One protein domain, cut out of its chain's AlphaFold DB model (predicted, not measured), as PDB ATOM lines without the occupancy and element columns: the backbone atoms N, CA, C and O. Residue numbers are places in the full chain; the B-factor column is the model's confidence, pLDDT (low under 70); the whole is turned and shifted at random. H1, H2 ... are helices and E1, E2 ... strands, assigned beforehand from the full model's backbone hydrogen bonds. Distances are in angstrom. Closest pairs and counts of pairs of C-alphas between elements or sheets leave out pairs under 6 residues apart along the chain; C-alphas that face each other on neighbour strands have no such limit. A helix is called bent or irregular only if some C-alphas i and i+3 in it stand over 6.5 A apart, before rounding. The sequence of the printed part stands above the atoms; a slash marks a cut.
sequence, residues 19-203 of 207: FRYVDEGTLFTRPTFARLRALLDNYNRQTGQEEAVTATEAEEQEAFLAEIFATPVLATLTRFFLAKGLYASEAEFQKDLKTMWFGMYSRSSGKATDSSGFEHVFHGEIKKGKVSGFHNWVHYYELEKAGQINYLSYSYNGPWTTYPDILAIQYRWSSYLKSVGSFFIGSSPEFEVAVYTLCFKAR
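AT A GLANCE: This is residues 19 to 203 of the 207 residues of the protein "Poly(U)-specific endoribonuclease" of Crocodylus porosus (UniProt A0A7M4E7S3). At one end of the domain a bent, twisted sheet of three strands, E4, E5 and E6, curls round one helix, H7; at the other end H2, H3, H4, H5 and H8 form a group of mostly crossed helices. H6 lies near the middle between these two parts, and E3 of the small hairpin E2 and E3 packs on E6. The printed part has 185 residues with eight named helices and six named strands, in the order H1 H2 H3 H4 H5 E1 H6 E2 E3 H7 E4 E5 E6 H8. The larger sheet, in the order E4 E5 E6, is a meander, each strand the antiparallel neighbour of the one before, and the class is mixed. The whole is compact, with a radius of gyration of the C-alphas of 16.7 A and spans of 47 by 46 by 33 A.

HOW THE PARTS SIT: H1, residues 24 to 27, is close to but not clearly touching H2, residues 31 to 40; their closest C-alphas, Leu 27 and Phe 33, are 6.9 A apart. H2 and H3, residues 55 to 69, form a helical hairpin, with a tilt of 35.1 degrees, only just steep, and closest C-alphas Arg 35 and Phe 64 at 5.1 A. H4, residues 72 to 83, only just touches H5, residues 90 to 102, with 3 pairs of C-alphas within 8 A, the closest Thr 78 and Glu 90 at 6.4 A. E1, residues 113 to 115, pairs with no named strand. H5 touches H6, residues 117 to 123, with residues 100 to 102 alone; the closest C-alphas, Trp 101 and Gly 117, are 4.4 A apart. E2, residues 125 to 127, and E3, residues 130 to 132, are an antiparallel hairpin, with N 125 and O 132 at 3.0 A. H7, residues 137 to 145, is on the sheet of E4, residues 149 to 156, E5, residues 165 to 173, and E6, residues 176 to 185. N 155 and O 168 of E4 and E5 are 2.8 A apart, as are N 169 and O 181 of E5 and E6. The hub is H8, residues 189 to 202, which touches H4 at a shallow tilt of 15 degrees, the same way, with C-alphas Leu 74 and Ala 194 at 6.2 A. In H2 to H8 every O i to N i+4 pair is within hydrogen-bond range; H1 is too short for one.

IN THESE COORDINATES: H1 begins at C-alpha 24, (13.503, 34.052, 27.595). H3 measures 21.2 A from first to last C-alpha, E5 22.4 A and E6 22.1 A. H8, 19.8 A long, ends at C-alpha 202, (30.612, 59.666, 12.651).

THE WHOLE: The farthest C-alphas, Lys 111 and Thr 161, are 47.2 A apart. The printed part has no cut, and the link from H2 to H3 is long. The model's pLDDT is under 70 at residues 47 to 51 and 106 to 114.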
ATOM      1  N   PHE A  19      18.465  29.009  16.300       91.06
ATOM      2  CA  PHE A  19      18.483  29.087  17.755       91.06
ATOM      3  C   PHE A  19      18.043  27.767  18.385       91.06
ATOM      4  O   PHE A  19      16.904  27.321  18.240       91.06
ATOM      5  N   ARG A  20      18.948  27.147  19.146       89.19
ATOM      6  CA  ARG A  20      18.619  25.967  19.963       89.19
ATOM      7  C   ARG A  20      17.954  26.336  21.280       89.19
ATOM      8  O   ARG A  20      17.087  25.611  21.752       89.19
ATOM      9  N   TYR A  21      18.399  27.436  21.879       90.38
ATOM     10  CA  TYR A  21      17.938  27.909  23.175       90.38
ATOM     11  C   TYR A  21      18.211  29.407  23.325       90.38
ATOM     12  O   TYR A  21      19.255  29.897  22.888       90.38
ATOM     13  N   VAL A  22      17.270  30.095  23.967       93.56
ATOM     14  CA  VAL A  22      17.385  31.459  24.485       93.56
ATOM     15  C   VAL A  22      16.710  31.445  25.854       93.56
ATOM     16  O   VAL A  22      15.597  30.935  25.980       93.56
ATOM     17  N   ASP A  23      17.369  31.980  26.882       94.94
ATOM     18  CA  ASP A  23      16.765  32.126  28.210       94.94
ATOM     19  C   ASP A  23      15.768  33.293  28.213       94.94
ATOM     20  O   ASP A  23      16.084  34.409  28.626       94.94
ATOM     21  N   GLU A  24      14.563  33.045  27.696       95.81
ATOM     22  CA  GLU A  24      13.503  34.052  27.595       95.81
ATOM     23  C   GLU A  24      13.125  34.640  28.961       95.81
ATOM     24  O   GLU A  24      12.865  35.841  29.059       95.81
ATOM     25  N   GLY A  25      13.125  33.806  30.009       95.75
ATOM     26  CA  GLY A  25      12.706  34.185  31.357       95.75
ATOM     27  C   GLY A  25      13.615  35.236  31.983       95.75
ATOM     28  O   GLY A  25      13.127  36.109  32.691       95.75
ATOM     29  N   THR A  26      14.912  35.194  31.680       95.06
ATOM     30  CA  THR A  26      15.865  36.223  32.117       95.06
ATOM     31  C   THR A  26      15.993  37.355  31.098       95.06
ATOM     32  O   THR A  26      16.129  38.522  31.464       95.06
ATOM     33  N   LEU A  27      16.008  37.030  29.803       95.56
ATOM     34  CA  LEU A  27      16.308  38.002  28.755       95.56
ATOM     35  C   LEU A  27      15.189  39.031  28.611       95.56
ATOM     36  O   LEU A  27      15.461  40.229  28.593       95.56
ATOM     37  N   PHE A  28      13.939  38.574  28.529       96.12
ATOM     38  CA  PHE A  28      12.798  39.436  28.231       96.12
ATOM     39  C   PHE A  28      12.218  40.138  29.457       96.12
ATOM     40  O   PHE A  28      11.364  41.003  29.303       96.12
ATOM     41  N   THR A  29      12.721  39.845  30.658       95.69
ATOM     42  CA  THR A  29      12.462  40.666  31.851       95.69
ATOM     43  C   THR A  29      13.389  41.876  31.937       95.69
ATOM     44  O   THR A  29      13.159  42.766  32.752       95.69
ATOM     45  N   ARG A  30      14.457  41.933  31.127       97.50
ATOM     46  CA  ARG A  30      15.319  43.117  31.062       97.50
ATOM     47  C   ARG A  30      14.552  44.260  30.387       97.50
ATOM     48  O   ARG A  30      14.046  44.044  29.284       97.50
ATOM     49  N   PRO A  31      14.522  45.471  30.971       98.12
ATOM     50  CA  PRO A  31      13.685  46.560  30.469       98.12
ATOM     51  C   PRO A  31      13.893  46.890  28.987       98.12
ATOM     52  O   PRO A  31      12.924  46.969  28.237       98.12
ATOM     53  N   THR A  32      15.143  46.978  28.520       98.25
ATOM     54  CA  THR A  32      15.430  47.313  27.115       98.25
ATOM     55  C   THR A  32      14.942  46.244  26.133       98.25
ATOM     56  O   THR A  32      14.439  46.581  25.065       98.25
ATOM     57  N   PHE A  33      15.018  44.960  26.499       98.38
ATOM     58  CA  PHE A  33      14.485  43.865  25.683       98.38
ATOM     59  C   PHE A  33      12.956  43.818  25.713       98.38
ATOM     60  O   PHE A  33      12.342  43.597  24.673       98.38
ATOM     61  N   ALA A  34      12.337  44.047  26.874       97.69
ATOM     62  CA  ALA A  34      10.883  44.122  26.986       97.69
ATOM     63  C   ALA A  34      10.314  45.243  26.101       97.69
ATOM     64  O   ALA A  34       9.371  45.015  25.348       97.69
ATOM     65  N   ARG A  35      10.939  46.430  26.133       98.06
ATOM     66  CA  ARG A  35      10.558  47.560  25.277       98.06
ATOM     67  C   ARG A  35      10.832  47.312  23.799       98.06
ATOM     68  O   ARG A  35      10.013  47.699  22.983       98.06
ATOM     69  N   LEU A  36      11.928  46.630  23.449       98.19
ATOM     70  CA  LEU A  36      12.168  46.231  22.060       98.19
ATOM     71  C   LEU A  36      11.022  45.354  21.531       98.19
ATOM     72  O   LEU A  36      10.548  45.577  20.422       98.19
ATOM     73  N   ARG A  37      10.570  44.365  22.312       96.50
ATOM     74  CA  ARG A  37       9.494  43.452  21.889       96.50
ATOM     75  C   ARG A  37       8.164  44.169  21.666       96.50
ATOM     76  O   ARG A  37       7.518  43.872  20.675       96.50
ATOM     77  N   ALA A  38       7.832  45.121  22.538       95.56
ATOM     78  CA  ALA A  38       6.653  45.983  22.409       95.56
ATOM     79  C   ALA A  38       6.754  47.020  21.274       95.56
ATOM     80  O   ALA A  38       5.818  47.756  21.028       95.56
ATOM     81  N   LEU A  39       7.915  47.164  20.629       95.75
ATOM     82  CA  LEU A  39       8.007  47.911  19.374       95.75
ATOM     83  C   LEU A  39       7.851  46.978  18.176       95.75
ATOM     84  O   LEU A  39       7.254  47.350  17.175       95.75
ATOM     85  N   LEU A  40       8.430  45.778  18.245       94.56
ATOM     86  CA  LEU A  40       8.455  44.823  17.135       94.56
ATOM     87  C   LEU A  40       7.074  44.262  16.765       94.56
ATOM     88  O   LEU A  40       6.921  43.763  15.654       94.56
ATOM     89  N   ASP A  41       6.099  44.311  17.666       89.38
ATOM     90  CA  ASP A  41       4.723  43.858  17.444       89.38
ATOM     91  C   ASP A  41       3.829  44.887  16.732       89.38
ATOM     92  O   ASP A  41       2.774  44.506  16.221       89.38
ATOM     93  N   ASN A  42       4.268  46.143  16.617       86.25
ATOM     94  CA  ASN A  42       3.497  47.218  15.985       86.25
ATOM     95  C   ASN A  42       3.557  47.235  14.451       86.25
ATOM     96  O   ASN A  42       2.668  47.780  13.801       86.25
ATOM     97  N   TYR A  43       4.607  46.674  13.853       83.88
ATOM     98  CA  TYR A  43       4.922  46.915  12.442       83.88
ATOM     99  C   TYR A  43       4.334  45.865  11.492       83.88
ATOM    100  O   TYR A  43       4.296  44.665  11.782       83.88
ATOM    101  N   ASN A  44       3.943  46.299  10.287       79.50
ATOM    102  CA  ASN A  44       3.573  45.397   9.202       79.50
ATOM    103  C   ASN A  44       4.733  45.229   8.221       79.50
ATOM    104  O   ASN A  44       5.260  46.170   7.649       79.50
ATOM    105  N   ARG A  45       5.092  43.982   7.915       80.19
ATOM    106  CA  ARG A  45       6.192  43.699   6.982       80.19
ATOM    107  C   ARG A  45       5.953  44.149   5.531       80.19
ATOM    108  O   ARG A  45       6.880  44.058   4.730       80.19
ATOM    109  N   GLN A  46       4.728  44.491   5.121       79.69
ATOM    110  CA  GLN A  46       4.415  44.870   3.736       79.69
ATOM    111  C   GLN A  46       4.548  46.386   3.532       79.69
ATOM    112  O   GLN A  46       3.726  47.145   4.026       79.69
ATOM    113  N   THR A  47       5.522  46.817   2.722       67.75
ATOM    114  CA  THR A  47       5.718  48.243   2.384       67.75
ATOM    115  C   THR A  47       4.569  48.818   1.549       67.75
ATOM    116  O   THR A  47       3.922  48.078   0.799       67.75
ATOM    117  N   GLY A  48       4.411  50.145   1.545       61.03
ATOM    118  CA  GLY A  48       3.446  50.849   0.695       61.03
ATOM    119  C   GLY A  48       2.025  50.918   1.257       61.03
ATOM    120  O   GLY A  48       1.108  51.276   0.518       61.03
ATOM    121  N   GLN A  49       1.844  50.580   2.535       63.28
ATOM    122  CA  GLN A  49       0.662  50.956   3.305       63.28
ATOM    123  C   GLN A  49       1.004  52.206   4.116       63.28
ATOM    124  O   GLN A  49       2.115  52.330   4.624       63.28
ATOM    125  N   GLU A  50       0.086  53.166   4.173       63.06
ATOM    126  CA  GLU A  50       0.264  54.333   5.031       63.06
ATOM    127  C   GLU A  50       0.149  53.878   6.488       63.06
ATOM    128  O   GLU A  50      -0.917  53.442   6.923       63.06
ATOM    129  N   GLU A  51       1.257  53.935   7.222       65.94
ATOM    130  CA  GLU A  51       1.283  53.662   8.656       65.94
ATOM    131  C   GLU A  51       1.161  54.993   9.404       65.94
ATOM    132  O   GLU A  51       2.027  55.867   9.315       65.94
ATOM    133  N   ALA A  52       0.048  55.172  10.116       72.81
ATOM    134  CA  ALA A  52      -0.135  56.294  11.025       72.81
ATOM    135  C   ALA A  52       0.297  55.864  12.426       72.81
ATOM    136  O   ALA A  52      -0.304  54.951  12.987       72.81
ATOM    137  N   VAL A  53       1.296  56.551  12.989       81.31
ATOM    138  CA  VAL A  53       1.780  56.255  14.342       81.31
ATOM    139  C   VAL A  53       0.667  56.521  15.355       81.31
ATOM    140  O   VAL A  53       0.195  57.657  15.483       81.31
ATOM    141  N   THR A  54       0.238  55.482  16.065       86.94
ATOM    142  CA  THR A  54      -0.792  55.601  17.104       86.94
ATOM    143  C   THR A  54      -0.233  56.257  18.371       86.94
ATOM    144  O   THR A  54       0.977  56.351  18.575       86.94
ATOM    145  N   ALA A  55      -1.113  56.730  19.263       90.38
ATOM    146  CA  ALA A  55      -0.678  57.280  20.551       90.38
ATOM    147  C   ALA A  55       0.083  56.236  21.390       90.38
ATOM    148  O   ALA A  55       1.104  56.564  21.986       90.38
ATOM    149  N   THR A  56      -0.371  54.980  21.366       92.50
ATOM    150  CA  THR A  56       0.294  53.853  22.032       92.50
ATOM    151  C   THR A  56       1.689  53.607  21.461       92.50
ATOM    152  O   THR A  56       2.653  53.557  22.218       92.50
ATOM    153  N   GLU A  57       1.824  53.549  20.134       92.25
ATOM    154  CA  GLU A  57       3.127  53.366  19.480       92.25
ATOM    155  C   GLU A  57       4.092  54.509  19.817       92.25
ATOM    156  O   GLU A  57       5.277  54.285  20.058       92.25
ATOM    157  N   ALA A  58       3.598  55.750  19.878       93.44
ATOM    158  CA  ALA A  58       4.409  56.889  20.292       93.44
ATOM    159  C   ALA A  58       4.880  56.763  21.754       93.44
ATOM    160  O   ALA A  58       6.036  57.069  22.051       93.44
ATOM    161  N   GLU A  59       4.022  56.290  22.662       96.12
ATOM    162  CA  GLU A  59       4.389  56.016  24.057       96.12
ATOM    163  C   GLU A  59       5.419  54.883  24.171       96.12
ATOM    164  O   GLU A  59       6.360  54.980  24.962       96.12
ATOM    165  N   GLU A  60       5.299  53.831  23.364       97.25
ATOM    166  CA  GLU A  60       6.257  52.721  23.331       97.25
ATOM    167  C   GLU A  60       7.624  53.156  22.805       97.25
ATOM    168  O   GLU A  60       8.651  52.758  23.365       97.25
ATOM    169  N   GLN A  61       7.657  54.034  21.796       97.31
ATOM    170  CA  GLN A  61       8.892  54.654  21.311       97.31
ATOM    171  C   GLN A  61       9.578  55.463  22.416       97.31
ATOM    172  O   GLN A  61      10.773  55.285  22.652       97.31
ATOM    173  N   GLU A  62       8.834  56.321  23.120       97.62
ATOM    174  CA  GLU A  62       9.375  57.108  24.238       97.62
ATOM    175  C   GLU A  62       9.878  56.211  25.373       97.62
ATOM    176  O   GLU A  62      10.972  56.418  25.901       97.62
ATOM    177  N   ALA A  63       9.120  55.170  25.718       98.25
ATOM    178  CA  ALA A  63       9.506  54.233  26.762       98.25
ATOM    179  C   ALA A  63      10.768  53.440  26.387       98.25
ATOM    180  O   ALA A  63      11.642  53.246  27.230       98.25
ATOM    181  N   PHE A  64      10.903  53.007  25.131       98.56
ATOM    182  CA  PHE A  64      12.123  52.359  24.649       98.56
ATOM    183  C   PHE A  64      13.326  53.299  24.702       98.56
ATOM    184  O   PHE A  64      14.376  52.914  25.218       98.56
ATOM    185  N   LEU A  65      13.171  54.534  24.212       98.50
ATOM    186  CA  LEU A  65      14.222  55.551  24.242       98.50
ATOM    187  C   LEU A  65      14.688  55.820  25.676       98.50
ATOM    188  O   LEU A  65      15.890  55.789  25.939       98.50
ATOM    189  N   ALA A  66      13.753  56.008  26.608       98.38
ATOM    190  CA  ALA A  66      14.068  56.218  28.017       98.38
ATOM    191  C   ALA A  66      14.902  55.063  28.602       98.38
ATOM    192  O   ALA A  66      15.933  55.308  29.233       98.38
ATOM    193  N   GLU A  67      14.511  53.809  28.342       98.56
ATOM    194  CA  GLU A  67      15.238  52.636  28.841       98.56
ATOM    195  C   GLU A  67      16.648  52.524  28.252       98.56
ATOM    196  O   GLU A  67      17.600  52.257  28.987       98.56
ATOM    197  N   ILE A  68      16.826  52.751  26.943       98.56
ATOM    198  CA  ILE A  68      18.165  52.651  26.343       98.56
ATOM    199  C   ILE A  68      19.076  53.799  26.789       98.56
ATOM    200  O   ILE A  68      20.260  53.551  27.027       98.56
ATOM    201  N   PHE A  69      18.559  55.023  26.960       98.38
ATOM    202  CA  PHE A  69      19.345  56.172  27.428       98.38
ATOM    203  C   PHE A  69      19.781  56.032  28.889       98.38
ATOM    204  O   PHE A  69      20.864  56.496  29.242       98.38
ATOM    205  N   ALA A  70      19.016  55.309  29.712       98.19
ATOM    206  CA  ALA A  70      19.408  54.974  31.080       98.19
ATOM    207  C   ALA A  70      20.596  53.989  31.157       98.19
ATOM    208  O   ALA A  70      21.162  53.775  32.232       98.19
ATOM    209  N   THR A  71      21.005  53.376  30.040       98.69
ATOM    210  CA  THR A  71      22.096  52.394  30.035       98.69
ATOM    211  C   THR A  71      23.490  53.039  29.984       98.69
ATOM    212  O   THR A  71      23.699  54.064  29.327       98.69
ATOM    213  N   PRO A  72      24.520  52.382  30.558       98.56
ATOM    214  CA  PRO A  72      25.912  52.815  30.402       98.56
ATOM    215  C   PRO A  72      26.394  52.886  28.943       98.56
ATOM    216  O   PRO A  72      27.348  53.610  28.642       98.56
ATOM    217  N   VAL A  73      25.756  52.134  28.037       98.50
ATOM    218  CA  VAL A  73      26.095  52.095  26.610       98.50
ATOM    219  C   VAL A  73      25.747  53.428  25.946       98.50
ATOM    220  O   VAL A  73      26.639  54.076  25.390       98.50
ATOM    221  N   LEU A  74      24.498  53.894  26.067       98.19
ATOM    222  CA  LEU A  74      24.099  55.192  25.508       98.19
ATOM    223  C   LEU A  74      24.723  56.356  26.269       98.19
ATOM    224  O   LEU A  74      25.096  57.342  25.638       98.19
ATOM    225  N   ALA A  75      24.944  56.237  27.581       98.44
ATOM    226  CA  ALA A  75      25.709  57.240  28.323       98.44
ATOM    227  C   ALA A  75      27.142  57.386  27.768       98.44
ATOM    228  O   ALA A  75      27.702  58.482  27.706       98.44
ATOM    229  N   THR A  76      27.758  56.287  27.324       98.69
ATOM    230  CA  THR A  76      29.087  56.314  26.695       98.69
ATOM    231  C   THR A  76      29.047  56.934  25.303       98.69
ATOM    232  O   THR A  76      29.887  57.784  25.009       98.69
ATOM    233  N   LEU A  77      28.060  56.579  24.476       98.56
ATOM    234  CA  LEU A  77      27.882  57.196  23.160       98.56
ATOM    235  C   LEU A  77      27.610  58.704  23.265       98.56
ATOM    236  O   LEU A  77      28.239  59.492  22.562       98.56
ATOM    237  N   THR A  78      26.737  59.105  24.191       98.44
ATOM    238  CA  THR A  78      26.406  60.510  24.466       98.44
ATOM    239  C   THR A  78      27.667  61.290  24.822       98.44
ATOM    240  O   THR A  78      27.996  62.271  24.158       98.44
ATOM    241  N   ARG A  79      28.450  60.810  25.801       98.50
ATOM    242  CA  ARG A  79      29.729  61.442  26.169       98.50
ATOM    243  C   ARG A  79      30.693  61.526  24.990       98.50
ATOM    244  O   ARG A  79      31.343  62.553  24.822       98.50
ATOM    245  N   PHE A  80      30.790  60.471  24.178       98.06
ATOM    246  CA  PHE A  80      31.644  60.468  22.993       98.06
ATOM    247  C   PHE A  80      31.231  61.561  22.001       98.06
ATOM    248  O   PHE A  80      32.083  62.332  21.561       98.06
ATOM    249  N   PHE A  81      29.944  61.670  21.674       97.94
ATOM    250  CA  PHE A  81      29.476  62.674  20.727       97.94
ATOM    251  C   PHE A  81      29.638  64.107  21.235       97.94
ATOM    252  O   PHE A  81      30.090  64.958  20.468       97.94
ATOM    253  N   LEU A  82      29.355  64.362  22.515       98.00
ATOM    254  CA  LEU A  82      29.588  65.675  23.126       98.00
ATOM    255  C   LEU A  82      31.079  66.035  23.115       98.00
ATOM    256  O   LEU A  82      31.454  67.127  22.697       98.00
ATOM    257  N   ALA A  83      31.955  65.093  23.480       97.88
ATOM    258  CA  ALA A  83      33.402  65.304  23.458       97.88
ATOM    259  C   ALA A  83      33.962  65.532  22.042       97.88
ATOM    260  O   ALA A  83      34.998  66.174  21.880       97.88
ATOM    261  N   LYS A  84      33.297  65.002  21.009       96.44
ATOM    262  CA  LYS A  84      33.639  65.240  19.599       96.44
ATOM    263  C   LYS A  84      32.983  66.489  19.009       96.44
ATOM    264  O   LYS A  84      33.258  66.795  17.853       96.44
ATOM    265  N   GLY A  85      32.148  67.196  19.772       96.00
ATOM    266  CA  GLY A  85      31.408  68.362  19.291       96.00
ATOM    267  C   GLY A  85      30.365  68.025  18.221       96.00
ATOM    268  O   GLY A  85      30.013  68.893  17.431       96.00
ATOM    269  N   LEU A  86      29.898  66.771  18.164       95.62
ATOM    270  CA  LEU A  86      28.866  66.338  17.210       95.62
ATOM    271  C   LEU A  86      27.452  66.744  17.645       95.62
ATOM    272  O   LEU A  86      26.569  66.827  16.799       95.62
ATOM    273  N   TYR A  87      27.261  67.011  18.938       96.94
ATOM    274  CA  TYR A  87      26.059  67.620  19.508       96.94
ATOM    275  C   TYR A  87      26.465  68.630  20.583       96.94
ATOM    276  O   TYR A  87      27.498  68.455  21.236       96.94
ATOM    277  N   ALA A  88      25.648  69.663  20.792       97.50
ATOM    278  CA  ALA A  88      25.875  70.663  21.831       97.50
ATOM    279  C   ALA A  88      25.356  70.216  23.206       97.50
ATOM    280  O   ALA A  88      25.827  70.702  24.234       97.50
ATOM    281  N   SER A  89      24.385  69.297  23.250       98.25
ATOM    282  CA  SER A  89      23.816  68.778  24.500       98.25
ATOM    283  C   SER A  89      23.269  67.357  24.358       98.25
ATOM    284  O   SER A  89      22.981  66.891  23.255       98.25
ATOM    285  N   GLU A  90      23.095  66.667  25.487       97.81
ATOM    286  CA  GLU A  90      22.435  65.357  25.519       97.81
ATOM    287  C   GLU A  90      20.988  65.433  25.016       97.81
ATOM    288  O   GLU A  90      20.568  64.570  24.253       97.81
ATOM    289  N   ALA A  91      20.248  66.491  25.361       98.00
ATOM    290  CA  ALA A  91      18.872  66.683  24.902       98.00
ATOM    291  C   ALA A  91      18.774  66.813  23.370       98.00
ATOM    292  O   ALA A  91      17.853  66.280  22.750       98.00
ATOM    293  N   GLU A  92      19.741  67.491  22.746       98.06
ATOM    294  CA  GLU A  92      19.834  67.570  21.286       98.06
ATOM    295  C   GLU A  92      20.087  66.189  20.672       98.06
ATOM    296  O   GLU A  92      19.405  65.808  19.720       98.06
ATOM    297  N   PHE A  93      21.006  65.412  21.256       97.94
ATOM    298  CA  PHE A  93      21.272  64.050  20.802       97.94
ATOM    299  C   PHE A  93      20.053  63.132  20.971       97.94
ATOM    300  O   PHE A  93      19.721  62.405  20.042       97.94
ATOM    301  N   GLN A  94      19.355  63.183  22.108       97.88
ATOM    302  CA  GLN A  94      18.137  62.397  22.345       97.88
ATOM    303  C   GLN A  94      17.063  62.693  21.294       97.88
ATOM    304  O   GLN A  94      16.485  61.770  20.717       97.88
ATOM    305  N   LYS A  95      16.847  63.978  20.991       97.31
ATOM    306  CA  LYS A  95      15.905  64.404  19.953       97.31
ATOM    307  C   LYS A  95      16.313  63.896  18.570       97.31
ATOM    308  O   LYS A  95      15.471  63.347  17.862       97.31
ATOM    309  N   ASP A  96      17.583  64.049  18.193       96.44
ATOM    310  CA  ASP A  96      18.076  63.576  16.893       96.44
ATOM    311  C   ASP A  96      18.018  62.044  16.803       96.44
ATOM    312  O   ASP A  96      17.600  61.508  15.784       96.44
ATOM    313  N   LEU A  97      18.342  61.316  17.879       97.69
ATOM    314  CA  LEU A  97      18.231  59.856  17.933       97.69
ATOM    315  C   LEU A  97      16.786  59.403  17.732       97.69
ATOM    316  O   LEU A  97      16.545  58.515  16.914       97.69
ATOM    317  N   LYS A  98      15.817  60.052  18.388       97.06
ATOM    318  CA  LYS A  98      14.399  59.785  18.130       97.06
ATOM    319  C   LYS A  98      14.055  59.993  16.655       97.06
ATOM    320  O   LYS A  98      13.431  59.126  16.052       97.06
ATOM    321  N   THR A  99      14.475  61.107  16.057       94.25
ATOM    322  CA  THR A  99      14.214  61.383  14.637       94.25
ATOM    323  C   THR A  99      14.899  60.376  13.710       94.25
ATOM    324  O   THR A  99      14.276  59.932  12.751       94.25
ATOM    325  N   MET A 100      16.134  59.962  13.996       94.12
ATOM    326  CA  MET A 100      16.867  58.975  13.195       94.12
ATOM    327  C   MET A 100      16.174  57.609  13.175       94.12
ATOM    328  O   MET A 100      16.092  56.973  12.125       94.12
ATOM    329  N   TRP A 101      15.688  57.150  14.328       96.06
ATOM    330  CA  TRP A 101      15.123  55.808  14.455       96.06
ATOM    331  C   TRP A 101      13.624  55.759  14.174       96.06
ATOM    332  O   TRP A 101      13.178  54.831  13.511       96.06
ATOM    333  N   PHE A 102      12.859  56.757  14.608       94.06
ATOM    334  CA  PHE A 102      11.393  56.742  14.549       94.06
ATOM    335  C   PHE A 102      10.796  57.841  13.667       94.06
ATOM    336  O   PHE A 102       9.583  57.894  13.478       94.06
ATOM    337  N   GLY A 103      11.620  58.727  13.101       89.69
ATOM    338  CA  GLY A 103      11.158  59.675  12.095       89.69
ATOM    339  C   GLY A 103      10.714  58.943  10.831       89.69
ATOM    340  O   GLY A 103      11.496  58.209  10.228       89.69
ATOM    341  N   MET A 104       9.464  59.157  10.426       82.19
ATOM    342  CA  MET A 104       8.917  58.580   9.198       82.19
ATOM    343  C   MET A 104       9.490  59.294   7.971       82.19
ATOM    344  O   MET A 104       9.543  60.525   7.924       82.19
ATOM    345  N   TYR A 105       9.885  58.538   6.951       70.69
ATOM    346  CA  TYR A 105      10.350  59.092   5.679       70.69
ATOM    347  C   TYR A 105       9.815  58.307   4.484       70.69
ATOM    348  O   TYR A 105       9.492  57.126   4.574       70.69
ATOM    349  N   SER A 106       9.721  58.977   3.332       64.75
ATOM    350  CA  SER A 106       9.283  58.335   2.092       64.75
ATOM    351  C   SER A 106      10.442  57.657   1.377       64.75
ATOM    352  O   SER A 106      11.448  58.291   1.055       64.75
ATOM    353  N   ARG A 107      10.287  56.368   1.064       60.94
ATOM    354  CA  ARG A 107      11.293  55.579   0.327       60.94
ATOM    355  C   ARG A 107      11.000  55.432  -1.163       60.94
ATOM    356  O   ARG A 107      11.812  54.866  -1.900       60.94
ATOM    357  N   SER A 108       9.843  55.911  -1.612       54.78
ATOM    358  CA  SER A 108       9.286  55.672  -2.945       54.78
ATOM    359  C   SER A 108       8.974  56.980  -3.671       54.78
ATOM    360  O   SER A 108       7.825  57.250  -4.000       54.78
ATOM    361  N   SER A 109       9.991  57.811  -3.941       53.59
ATOM    362  CA  SER A 109       9.851  59.019  -4.785       53.59
ATOM    363  C   SER A 109       8.567  59.832  -4.501       53.59
ATOM    364  O   SER A 109       7.879  60.248  -5.430       53.59
ATOM    365  N   GLY A 110       8.211  59.984  -3.218       51.22
ATOM    366  CA  GLY A 110       7.074  60.788  -2.762       51.22
ATOM    367  C   GLY A 110       5.692  60.121  -2.721       51.22
ATOM    368  O   GLY A 110       4.712  60.856  -2.699       51.22
ATOM    369  N   LYS A 111       5.558  58.782  -2.723       53.28
ATOM    370  CA  LYS A 111       4.224  58.134  -2.712       53.28
ATOM    371  C   LYS A 111       3.629  57.811  -1.332       53.28
ATOM    372  O   LYS A 111       2.410  57.748  -1.249       53.28
ATOM    373  N   ALA A 112       4.436  57.645  -0.284       55.03
ATOM    374  CA  ALA A 112       3.990  57.540   1.116       55.03
ATOM    375  C   ALA A 112       5.187  57.700   2.071       55.03
ATOM    376  O   ALA A 112       6.298  57.311   1.700       55.03
ATOM    377  N   THR A 113       4.991  58.281   3.259       60.00
ATOM    378  CA  THR A 113       5.906  58.144   4.409       60.00
ATOM    379  C   THR A 113       5.577  56.834   5.108       60.00
ATOM    380  O   THR A 113       4.712  56.802   5.975       60.00
ATOM    381  N   ASP A 114       6.205  55.753   4.664       69.00
ATOM    382  CA  ASP A 114       5.811  54.385   5.008       69.00
ATOM    383  C   ASP A 114       6.904  53.607   5.736       69.00
ATOM    384  O   ASP A 114       6.789  52.395   5.847       69.00
ATOM    385  N   SER A 115       7.990  54.265   6.167       75.88
ATOM    386  CA  SER A 115       9.033  53.567   6.914       75.88
ATOM    387  C   SER A 115       9.882  54.451   7.823       75.88
ATOM    388  O   SER A 115      10.022  55.658   7.598       75.88
ATOM    389  N   SER A 116      10.496  53.816   8.824       89.69
ATOM    390  CA  SER A 116      11.431  54.414   9.784       89.69
ATOM    391  C   SER A 116      12.768  53.658   9.841       89.69
ATOM    392  O   SER A 116      12.921  52.553   9.307       89.69
ATOM    393  N   GLY A 117      13.779  54.252  10.484       92.94
ATOM    394  CA  GLY A 117      15.076  53.595  10.682       92.94
ATOM    395  C   GLY A 117      14.961  52.335  11.547       92.94
ATOM    396  O   GLY A 117      15.589  51.317  11.251       92.94
ATOM    397  N   PHE A 118      14.116  52.391  12.578       95.62
ATOM    398  CA  PHE A 118      13.836  51.277  13.473       95.62
ATOM    399  C   PHE A 118      13.157  50.139  12.725       95.62
ATOM    400  O   PHE A 118      13.669  49.022  12.742       95.62
ATOM    401  N   GLU A 119      12.065  50.432  12.019       92.56
ATOM    402  CA  GLU A 119      11.350  49.425  11.240       92.56
ATOM    403  C   GLU A 119      12.306  48.756  10.251       92.56
ATOM    404  O   GLU A 119      12.419  47.541  10.233       92.56
ATOM    405  N   HIS A 120      13.099  49.515   9.500       92.69
ATOM    406  CA  HIS A 120      14.023  48.921   8.542       92.69
ATOM    407  C   HIS A 120      15.081  48.016   9.178       92.69
ATOM    408  O   HIS A 120      15.324  46.905   8.705       92.69
ATOM    409  N   VAL A 121      15.762  48.497  10.217       95.25
ATOM    410  CA  VAL A 121      16.916  47.793  10.784       95.25
ATOM    411  C   VAL A 121      16.470  46.666  11.709       95.25
ATOM    412  O   VAL A 121      16.974  45.554  11.572       95.25
ATOM    413  N   PHE A 122      15.533  46.922  12.622       96.94
ATOM    414  CA  PHE A 122      15.134  45.966  13.656       96.94
ATOM    415  C   PHE A 122      14.038  45.007  13.186       96.94
ATOM    416  O   PHE A 122      14.205  43.796  13.325       96.94
ATOM    417  N   HIS A 123      12.960  45.516  12.593       95.62
ATOM    418  CA  HIS A 123      11.831  44.686  12.156       95.62
ATOM    419  C   HIS A 123      12.074  44.063  10.766       95.62
ATOM    420  O   HIS A 123      11.994  42.854  10.562       95.62
ATOM    421  N   GLY A 124      12.487  44.876   9.801       93.31
ATOM    422  CA  GLY A 124      12.595  44.517   8.397       93.31
ATOM    423  C   GLY A 124      11.291  44.657   7.623       93.31
ATOM    424  O   GLY A 124      10.201  44.733   8.174       93.31
ATOM    425  N   GLU A 125      11.406  44.646   6.300       91.81
ATOM    426  CA  GLU A 125      10.269  44.871   5.406       91.81
ATOM    427  C   GLU A 125      10.387  44.003   4.140       91.81
ATOM    428  O   GLU A 125      11.465  43.512   3.780       91.81
ATOM    429  N   ILE A 126       9.285  43.824   3.416       91.62
ATOM    430  CA  ILE A 126       9.268  43.168   2.111       91.62
ATOM    431  C   ILE A 126       9.292  44.223   1.016       91.62
ATOM    432  O   ILE A 126       8.298  44.887   0.739       91.62
ATOM    433  N   LYS A 127      10.419  44.307   0.309       85.75
ATOM    434  CA  LYS A 127      10.618  45.238  -0.801       85.75
ATOM    435  C   LYS A 127      10.908  44.477  -2.084       85.75
ATOM    436  O   LYS A 127      11.867  43.710  -2.166       85.75
ATOM    437  N   LYS A 128      10.087  44.700  -3.116       87.88
ATOM    438  CA  LYS A 128      10.219  44.049  -4.440       87.88
ATOM    439  C   LYS A 128      10.336  42.513  -4.340       87.88
ATOM    440  O   LYS A 128      11.167  41.901  -5.007       87.88
ATOM    441  N   GLY A 129       9.525  41.901  -3.471       90.19
ATOM    442  CA  GLY A 129       9.477  40.445  -3.283       90.19
ATOM    443  C   GLY A 129      10.679  39.843  -2.545       90.19
ATOM    444  O   GLY A 129      10.914  38.639  -2.643       90.19
ATOM    445  N   LYS A 130      11.456  40.656  -1.823       92.31
ATOM    446  CA  LYS A 130      12.613  40.220  -1.030       92.31
ATOM    447  C   LYS A 130      12.575  40.861   0.350       92.31
ATOM    448  O   LYS A 130      12.021  41.946   0.503       92.31
ATOM    449  N   VAL A 131      13.205  40.213   1.324       94.62
ATOM    450  CA  VAL A 131      13.407  40.810   2.650       94.62
ATOM    451  C   VAL A 131      14.465  41.914   2.541       94.62
ATOM    452  O   VAL A 131      15.583  41.666   2.079       94.62
ATOM    453  N   SER A 132      14.111  43.123   2.963       91.69
ATOM    454  CA  SER A 132      14.950  44.321   3.035       91.69
ATOM    455  C   SER A 132      15.125  44.722   4.497       91.69
ATOM    456  O   SER A 132      14.199  44.574   5.289       91.69
ATOM    457  N   GLY A 133      16.323  45.182   4.868       93.50
ATOM    458  CA  GLY A 133      16.639  45.417   6.276       93.50
ATOM    459  C   GLY A 133      16.626  44.109   7.073       93.50
ATOM    460  O   GLY A 133      17.149  43.111   6.573       93.50
ATOM    461  N   PHE A 134      16.004  44.081   8.251       95.88
ATOM    462  CA  PHE A 134      15.909  42.900   9.123       95.88
ATOM    463  C   PHE A 134      17.289  42.405   9.605       95.88
ATOM    464  O   PHE A 134      17.843  41.415   9.117       95.88
ATOM    465  N   HIS A 135      17.843  43.121  10.576       95.50
ATOM    466  CA  HIS A 135      19.185  42.933  11.125       95.50
ATOM    467  C   HIS A 135      19.188  42.753  12.652       95.50
ATOM    468  O   HIS A 135      20.227  42.931  13.279       95.50
ATOM    469  N   ASN A 136      18.056  42.373  13.250       97.19
ATOM    470  CA  ASN A 136      17.965  42.126  14.685       97.19
ATOM    471  C   ASN A 136      17.720  40.646  15.008       97.19
ATOM    472  O   ASN A 136      16.788  40.012  14.504       97.19
ATOM    473  N   TRP A 137      18.559  40.099  15.887       96.94
ATOM    474  CA  TRP A 137      18.516  38.683  16.243       96.94
ATOM    475  C   TRP A 137      17.338  38.313  17.142       96.94
ATOM    476  O   TRP A 137      16.884  37.173  17.080       96.94
ATOM    477  N   VAL A 138      16.830  39.252  17.953       97.56
ATOM    478  CA  VAL A 138      15.662  39.017  18.815       97.56
ATOM    479  C   VAL A 138      14.423  38.839  17.947       97.56
ATOM    480  O   VAL A 138      13.739  37.825  18.072       97.56
ATOM    481  N   HIS A 139      14.197  39.751  16.996       97.50
ATOM    482  CA  HIS A 139      13.089  39.627  16.053       97.50
ATOM    483  C   HIS A 139      13.196  38.353  15.204       97.50
ATOM    484  O   HIS A 139      12.220  37.620  15.033       97.50
ATOM    485  N   TYR A 140      14.407  38.030  14.730       96.62
ATOM    486  CA  TYR A 140      14.653  36.778  14.015       96.62
ATOM    487  C   TYR A 140      14.269  35.566  14.866       96.62
ATOM    488  O   TYR A 140      13.563  34.678  14.390       96.62
ATOM    489  N   TYR A 141      14.738  35.525  16.113       96.44
ATOM    490  CA  TYR A 141      14.477  34.433  17.040       96.44
ATOM    491  C   TYR A 141      12.976  34.244  17.286       96.44
ATOM    492  O   TYR A 141      12.481  33.119  17.210       96.44
ATOM    493  N   GLU A 142      12.232  35.324  17.531       96.06
ATOM    494  CA  GLU A 142      10.788  35.245  17.756       96.06
ATOM    495  C   GLU A 142      10.040  34.729  16.520       96.06
ATOM    496  O   GLU A 142       9.178  33.853  16.642       96.06
ATOM    497  N   LEU A 143      10.413  35.186  15.322       95.75
ATOM    498  CA  LEU A 143       9.809  34.716  14.075       95.75
ATOM    499  C   LEU A 143      10.200  33.270  13.729       95.75
ATOM    500  O   LEU A 143       9.374  32.521  13.206       95.75
ATOM    501  N   GLU A 144      11.425  32.843  14.037       95.12
ATOM    502  CA  GLU A 144      11.847  31.442  13.919       95.12
ATOM    503  C   GLU A 144      11.070  30.542  14.881       95.12
ATOM    504  O   GLU A 144      10.561  29.490  14.480       95.12
ATOM    505  N   LYS A 145      10.906  30.978  16.134       93.94
ATOM    506  CA  LYS A 145      10.091  30.286  17.139       93.94
ATOM    507  C   LYS A 145       8.636  30.149  16.682       93.94
ATOM    508  O   LYS A 145       8.048  29.083  16.854       93.94
ATOM    509  N   ALA A 146       8.093  31.178  16.032       94.12
ATOM    510  CA  ALA A 146       6.753  31.182  15.444       94.12
ATOM    511  C   ALA A 146       6.635  30.405  14.113       94.12
ATOM    512  O   ALA A 146       5.562  30.382  13.513       94.12
ATOM    513  N   GLY A 147       7.714  29.787  13.616       93.56
ATOM    514  CA  GLY A 147       7.710  29.026  12.360       93.56
ATOM    515  C   GLY A 147       7.616  29.887  11.095       93.56
ATOM    516  O   GLY A 147       7.328  29.373  10.016       93.56
ATOM    517  N   GLN A 148       7.855  31.196  11.207       94.62
ATOM    518  CA  GLN A 148       7.835  32.125  10.077       94.62
ATOM    519  C   GLN A 148       9.191  32.251   9.385       94.62
ATOM    520  O   GLN A 148       9.246  32.729   8.250       94.62
ATOM    521  N   ILE A 149      10.273  31.838  10.045       95.00
ATOM    522  CA  ILE A 149      11.611  31.821   9.462       95.00
ATOM    523  C   ILE A 149      11.989  30.402   9.062       95.00
ATOM    524  O   ILE A 149      11.853  29.458   9.835       95.00
ATOM    525  N   ASN A 150      12.508  30.278   7.845       92.56
ATOM    526  CA  ASN A 150      13.205  29.092   7.381       92.56
ATOM    527  C   ASN A 150      14.683  29.441   7.187       92.56
ATOM    528  O   ASN A 150      15.043  30.126   6.222       92.56
ATOM    529  N   TYR A 151      15.522  29.010   8.123       90.69
ATOM    530  CA  TYR A 151      16.972  29.144   8.040       90.69
ATOM    531  C   TYR A 151      17.532  28.301   6.880       90.69
ATOM    532  O   TYR A 151      17.157  27.144   6.706       90.69
ATOM    533  N   LEU A 152      18.433  28.883   6.077       90.62
ATOM    534  CA  LEU A 152      19.023  28.210   4.912       90.62
ATOM    535  C   LEU A 152      20.526  27.962   5.080       90.62
ATOM    536  O   LEU A 152      20.992  26.842   4.882       90.62
ATOM    537  N   SER A 153      21.298  28.997   5.414       88.56
ATOM    538  CA  SER A 153      22.745  28.885   5.644       88.56
ATOM    539  C   SER A 153      23.280  30.053   6.476       88.56
ATOM    540  O   SER A 153      22.639  31.101   6.565       88.56
ATOM    541  N   TYR A 154      24.454  29.886   7.086       88.12
ATOM    542  CA  TYR A 154      25.203  30.968   7.724       88.12
ATOM    543  C   TYR A 154      26.694  30.905   7.376       88.12
ATOM    544  O   TYR A 154      27.222  29.866   6.983       88.12
ATOM    545  N   SER A 155      27.375  32.029   7.577       87.38
ATOM    546  CA  SER A 155      28.830  32.149   7.613       87.38
ATOM    547  C   SER A 155      29.220  32.975   8.835       87.38
ATOM    548  O   SER A 155      28.585  33.984   9.140       87.38
ATOM    549  N   TYR A 156      30.232  32.523   9.565       86.88
ATOM    550  CA  TYR A 156      30.659  33.120  10.825       86.88
ATOM    551  C   TYR A 156      32.143  32.842  11.069       86.88
ATOM    552  O   TYR A 156      32.710  31.907  10.504       86.88
ATOM    553  N   ASN A 157      32.767  33.655  11.916       82.00
ATOM    554  CA  ASN A 157      34.194  33.601  12.252       82.00
ATOM    555  C   ASN A 157      34.493  32.794  13.535       82.00
ATOM    556  O   ASN A 157      35.501  33.048  14.188       82.00
ATOM    557  N   GLY A 158      33.606  31.872  13.927       77.31
ATOM    558  CA  GLY A 158      33.712  31.139  15.192       77.31
ATOM    559  C   GLY A 158      34.760  30.009  15.215       77.31
ATOM    560  O   GLY A 158      35.481  29.801  14.238       77.31
ATOM    561  N   PRO A 159      34.829  29.243  16.326       83.44
ATOM    562  CA  PRO A 159      33.859  29.204  17.426       83.44
ATOM    563  C   PRO A 159      33.912  30.441  18.332       83.44
ATOM    564  O   PRO A 159      34.985  30.949  18.647       83.44
ATOM    565  N   TRP A 160      32.745  30.904  18.777       84.94
ATOM    566  CA  TRP A 160      32.629  32.025  19.710       84.94
ATOM    567  C   TRP A 160      32.666  31.531  21.153       84.94
ATOM    568  O   TRP A 160      32.044  30.526  21.493       84.94
ATOM    569  N   THR A 161      33.395  32.245  22.006       86.38
ATOM    570  CA  THR A 161      33.472  31.960  23.451       86.38
ATOM    571  C   THR A 161      32.766  33.024  24.291       86.38
ATOM    572  O   THR A 161      32.563  32.836  25.488       86.38
ATOM    573  N   THR A 162      32.360  34.126  23.660       87.44
ATOM    574  CA  THR A 162      31.691  35.278  24.266       87.44
ATOM    575  C   THR A 162      30.716  35.896  23.265       87.44
ATOM    576  O   THR A 162      30.731  35.537  22.099       87.44
ATOM    577  N   TYR A 163      29.887  36.832  23.721       88.75
ATOM    578  CA  TYR A 163      28.964  37.612  22.892       88.75
ATOM    579  C   TYR A 163      29.096  39.108  23.246       88.75
ATOM    580  O   TYR A 163      29.512  39.415  24.369       88.75
ATOM    581  N   PRO A 164      28.717  40.042  22.352       93.00
ATOM    582  CA  PRO A 164      28.130  39.803  21.035       93.00
ATOM    583  C   PRO A 164      29.154  39.393  19.974       93.00
ATOM    584  O   PRO A 164      30.313  39.786  20.034       93.00
ATOM    585  N   ASP A 165      28.681  38.662  18.970       92.50
ATOM    586  CA  ASP A 165      29.432  38.295  17.764       92.50
ATOM    587  C   ASP A 165      28.543  38.477  16.525       92.50
ATOM    588  O   ASP A 165      27.342  38.692  16.658       92.50
ATOM    589  N   ILE A 166      29.102  38.425  15.314       91.88
ATOM    590  CA  ILE A 166      28.353  38.681  14.070       91.88
ATOM    591  C   ILE A 166      28.276  37.408  13.232       91.88
ATOM    592  O   ILE A 166      29.313  36.829  12.905       91.88
ATOM    593  N   LEU A 167      27.072  37.031  12.786       91.06
ATOM    594  CA  LEU A 167      26.930  36.100  11.662       91.06
ATOM    595  C   LEU A 167      26.459  36.800  10.396       91.06
ATOM    596  O   LEU A 167      25.675  37.748  10.442       91.06
ATOM    597  N   ALA A 168      26.877  36.250   9.261       92.31
ATOM    598  CA  ALA A 168      26.173  36.390   7.999       92.31
ATOM    599  C   ALA A 168      25.206  35.210   7.830       92.31
ATOM    600  O   ALA A 168      25.538  34.075   8.164       92.31
ATOM    601  N   ILE A 169      24.014  35.461   7.304       92.38
ATOM    602  CA  ILE A 169      22.933  34.482   7.231       92.38
ATOM    603  C   ILE A 169      22.127  34.610   5.942       92.38
ATOM    604  O   ILE A 169      21.929  35.699   5.402       92.38
ATOM    605  N   GLN A 170      21.607  33.481   5.485       94.38
ATOM    606  CA  GLN A 170      20.596  33.373   4.451       94.38
ATOM    607  C   GLN A 170      19.375  32.644   5.019       94.38
ATOM    608  O   GLN A 170      19.498  31.597   5.659       94.38
ATOM    609  N   TYR A 171      18.186  33.190   4.778       94.50
ATOM    610  CA  TYR A 171      16.929  32.629   5.271       94.50
ATOM    611  C   TYR A 171      15.742  33.068   4.414       94.50
ATOM    612  O   TYR A 171      15.845  33.987   3.593       94.50
ATOM    613  N   ARG A 172      14.594  32.423   4.621       95.31
ATOM    614  CA  ARG A 172      13.298  32.922   4.157       95.31
ATOM    615  C   ARG A 172      12.463  33.412   5.324       95.31
ATOM    616  O   ARG A 172      12.411  32.745   6.350       95.31
ATOM    617  N   TRP A 173      11.783  34.535   5.128       94.94
ATOM    618  CA  TRP A 173      10.681  34.970   5.977       94.94
ATOM    619  C   TRP A 173       9.375  34.698   5.237       94.94
ATOM    620  O   TRP A 173       9.069  35.329   4.222       94.94
ATOM    621  N   SER A 174       8.648  33.678   5.689       92.31
ATOM    622  CA  SER A 174       7.586  33.032   4.918       92.31
ATOM    623  C   SER A 174       8.106  32.613   3.529       92.31
ATOM    624  O   SER A 174       9.002  31.775   3.431       92.31
ATOM    625  N   SER A 175       7.594  33.189   2.438       93.25
ATOM    626  CA  SER A 175       8.038  32.884   1.071       93.25
ATOM    627  C   SER A 175       9.190  33.772   0.580       93.25
ATOM    628  O   SER A 175       9.845  33.429  -0.411       93.25
ATOM    629  N   TYR A 176       9.488  34.880   1.264       95.69
ATOM    630  CA  TYR A 176      10.427  35.895   0.792       95.69
ATOM    631  C   TYR A 176      11.864  35.564   1.181       95.69
ATOM    632  O   TYR A 176      12.159  35.276   2.337       95.69
ATOM    633  N   LEU A 177      12.774  35.619   0.210       94.81
ATOM    634  CA  LEU A 177      14.189  35.321   0.421       94.81
ATOM    635  C   LEU A 177      14.941  36.562   0.921       94.81
ATOM    636  O   LEU A 177      14.836  37.635   0.319       94.81
ATOM    637  N   LYS A 178      15.781  36.376   1.943       94.75
ATOM    638  CA  LYS A 178      16.929  37.243   2.223       94.75
ATOM    639  C   LYS A 178      18.186  36.534   1.737       94.75
ATOM    640  O   LYS A 178      18.602  35.543   2.328       94.75
ATOM    641  N   SER A 179      18.757  37.003   0.625       89.69
ATOM    642  CA  SER A 179      19.887  36.321  -0.024       89.69
ATOM    643  C   SER A 179      21.152  36.353   0.828       89.69
ATOM    644  O   SER A 179      21.845  35.343   0.889       89.69
ATOM    645  N   VAL A 180      21.419  37.493   1.474       87.19
ATOM    646  CA  VAL A 180      22.462  37.686   2.487       87.19
ATOM    647  C   VAL A 180      21.966  38.740   3.481       87.19
ATOM    648  O   VAL A 180      21.487  39.807   3.090       87.19
ATOM    649  N   GLY A 181      22.063  38.427   4.764       86.94
ATOM    650  CA  GLY A 181      21.921  39.334   5.894       86.94
ATOM    651  C   GLY A 181      23.099  39.190   6.832       86.94
ATOM    652  O   GLY A 181      23.781  38.173   6.796       86.94
ATOM    653  N   SER A 182      23.318  40.169   7.695       90.81
ATOM    654  CA  SER A 182      24.170  39.995   8.865       90.81
ATOM    655  C   SER A 182      23.540  40.674  10.062       90.81
ATOM    656  O   SER A 182      22.880  41.701   9.913       90.81
ATOM    657  N   PHE A 183      23.720  40.090  11.234       93.50
ATOM    658  CA  PHE A 183      23.301  40.700  12.483       93.50
ATOM    659  C   PHE A 183      24.189  40.240  13.627       93.50
ATOM    660  O   PHE A 183      24.836  39.190  13.554       93.50
ATOM    661  N   PHE A 184      24.236  41.068  14.666       95.25
ATOM    662  CA  PHE A 184      24.845  40.686  15.928       95.25
ATOM    663  C   PHE A 184      24.011  39.589  16.590       95.25
ATOM    664  O   PHE A 184      22.789  39.607  16.517       95.25
ATOM    665  N   ILE A 185      24.667  38.648  17.257       93.81
ATOM    666  CA  ILE A 185      24.062  37.638  18.121       93.81
ATOM    667  C   ILE A 185      24.405  37.974  19.560       93.81
ATOM    668  O   ILE A 185      25.565  38.223  19.881       93.81
ATOM    669  N   GLY A 186      23.400  37.945  20.436       94.19
ATOM    670  CA  GLY A 186      23.579  38.151  21.875       94.19
ATOM    671  C   GLY A 186      23.831  39.602  22.290       94.19
ATOM    672  O   GLY A 186      24.029  39.866  23.476       94.19
ATOM    673  N   SER A 187      23.794  40.543  21.345       97.12
ATOM    674  CA  SER A 187      23.767  41.983  21.607       97.12
ATOM    675  C   SER A 187      22.488  42.395  22.330       97.12
ATOM    676  O   SER A 187      21.441  41.757  22.196       97.12
ATOM    677  N   SER A 188      22.568  43.487  23.089       98.19
ATOM    678  CA  SER A 188      21.385  44.164  23.607       98.19
ATOM    679  C   SER A 188      20.856  45.220  22.628       98.19
ATOM    680  O   SER A 188      21.624  45.705  21.789       98.19
ATOM    681  N   PRO A 189      19.569  45.605  22.729       98.31
ATOM    682  CA  PRO A 189      18.981  46.613  21.848       98.31
ATOM    683  C   PRO A 189      19.755  47.935  21.891       98.31
ATOM    684  O   PRO A 189      20.070  48.512  20.853       98.31
ATOM    685  N   GLU A 190      20.155  48.373  23.087       98.56
ATOM    686  CA  GLU A 190      20.948  49.584  23.285       98.56
ATOM    687  C   GLU A 190      22.341  49.517  22.633       98.56
ATOM    688  O   GLU A 190      22.856  50.539  22.181       98.56
ATOM    689  N   PHE A 191      22.948  48.328  22.541       98.44
ATOM    690  CA  PHE A 191      24.230  48.138  21.861       98.44
ATOM    691  C   PHE A 191      24.085  48.314  20.349       98.44
ATOM    692  O   PHE A 191      24.859  49.059  19.746       98.44
ATOM    693  N   GLU A 192      23.084  47.671  19.744       98.00
ATOM    694  CA  GLU A 192      22.799  47.796  18.311       98.00
ATOM    695  C   GLU A 192      22.458  49.245  17.945       98.00
ATOM    696  O   GLU A 192      23.096  49.815  17.057       98.00
ATOM    697  N   VAL A 193      21.547  49.885  18.694       98.44
ATOM    698  CA  VAL A 193      21.209  51.306  18.506       98.44
ATOM    699  C   VAL A 193      22.462  52.174  18.591       98.44
ATOM    700  O   VAL A 193      22.679  53.023  17.723       98.44
ATOM    701  N   ALA A 194      23.319  51.961  19.595       98.31
ATOM    702  CA  ALA A 194      24.513  52.773  19.779       98.31
ATOM    703  C   ALA A 194      25.521  52.620  18.633       98.31
ATOM    704  O   ALA A 194      25.986  53.623  18.089       98.31
ATOM    705  N   VAL A 195      25.851  51.386  18.238       96.81
ATOM    706  CA  VAL A 195      26.827  51.122  17.168       96.81
ATOM    707  C   VAL A 195      26.325  51.652  15.829       96.81
ATOM    708  O   VAL A 195      27.071  52.324  15.116       96.81
ATOM    709  N   TYR A 196      25.058  51.403  15.492       96.00
ATOM    710  CA  TYR A 196      24.484  51.876  14.235       96.00
ATOM    711  C   TYR A 196      24.392  53.405  14.191       96.00
ATOM    712  O   TYR A 196      24.789  54.007  13.192       96.00
ATOM    713  N   THR A 197      23.989  54.045  15.293       96.88
ATOM    714  CA  THR A 197      23.949  55.515  15.391       96.88
ATOM    715  C   THR A 197      25.350  56.120  15.292       96.88
ATOM    716  O   THR A 197      25.553  57.105  14.582       96.88
ATOM    717  N   LEU A 198      26.342  55.519  15.960       96.38
ATOM    718  CA  LEU A 198      27.741  55.937  15.870       96.38
ATOM    719  C   LEU A 198      28.237  55.910  14.425       96.38
ATOM    720  O   LEU A 198      28.794  56.901  13.958       96.38
ATOM    721  N   CYS A 199      28.020  54.803  13.714       92.94
ATOM    722  CA  CYS A 199      28.424  54.671  12.316       92.94
ATOM    723  C   CYS A 199      27.740  55.718  11.429       92.94
ATOM    724  O   CYS A 199      28.423  56.387  10.653       92.94
ATOM    725  N   PHE A 200      26.429  55.909  11.596       91.19
ATOM    726  CA  PHE A 200      25.652  56.877  10.824       91.19
ATOM    727  C   PHE A 200      26.137  58.321  11.030       91.19
ATOM    728  O   PHE A 200      26.335  59.050  10.060       91.19
ATOM    729  N   LYS A 201      26.393  58.738  12.279       90.56
ATOM    730  CA  LYS A 201      26.800  60.121  12.592       90.56
ATOM    731  C   LYS A 201      28.286  60.395  12.392       90.56
ATOM    732  O   LYS A 201      28.645  61.493  11.979       90.56
ATOM    733  N   ALA A 202      29.165  59.445  12.709       83.19
ATOM    734  CA  ALA A 202      30.612  59.666  12.651       83.19
ATOM    735  C   ALA A 202      31.203  59.460  11.246       83.19
ATOM    736  O   ALA A 202      32.344  59.864  11.004       83.19
ATOM    737  N   ARG A 203      30.465  58.824  10.324       76.88
ATOM    738  CA  ARG A 203      30.880  58.621   8.927       76.88
ATOM    739  C   ARG A 203      29.723  58.842   7.938       76.88
ATOM    740  O   ARG A 203      29.360  57.901   7.232       76.88
TER     741      ARG A 203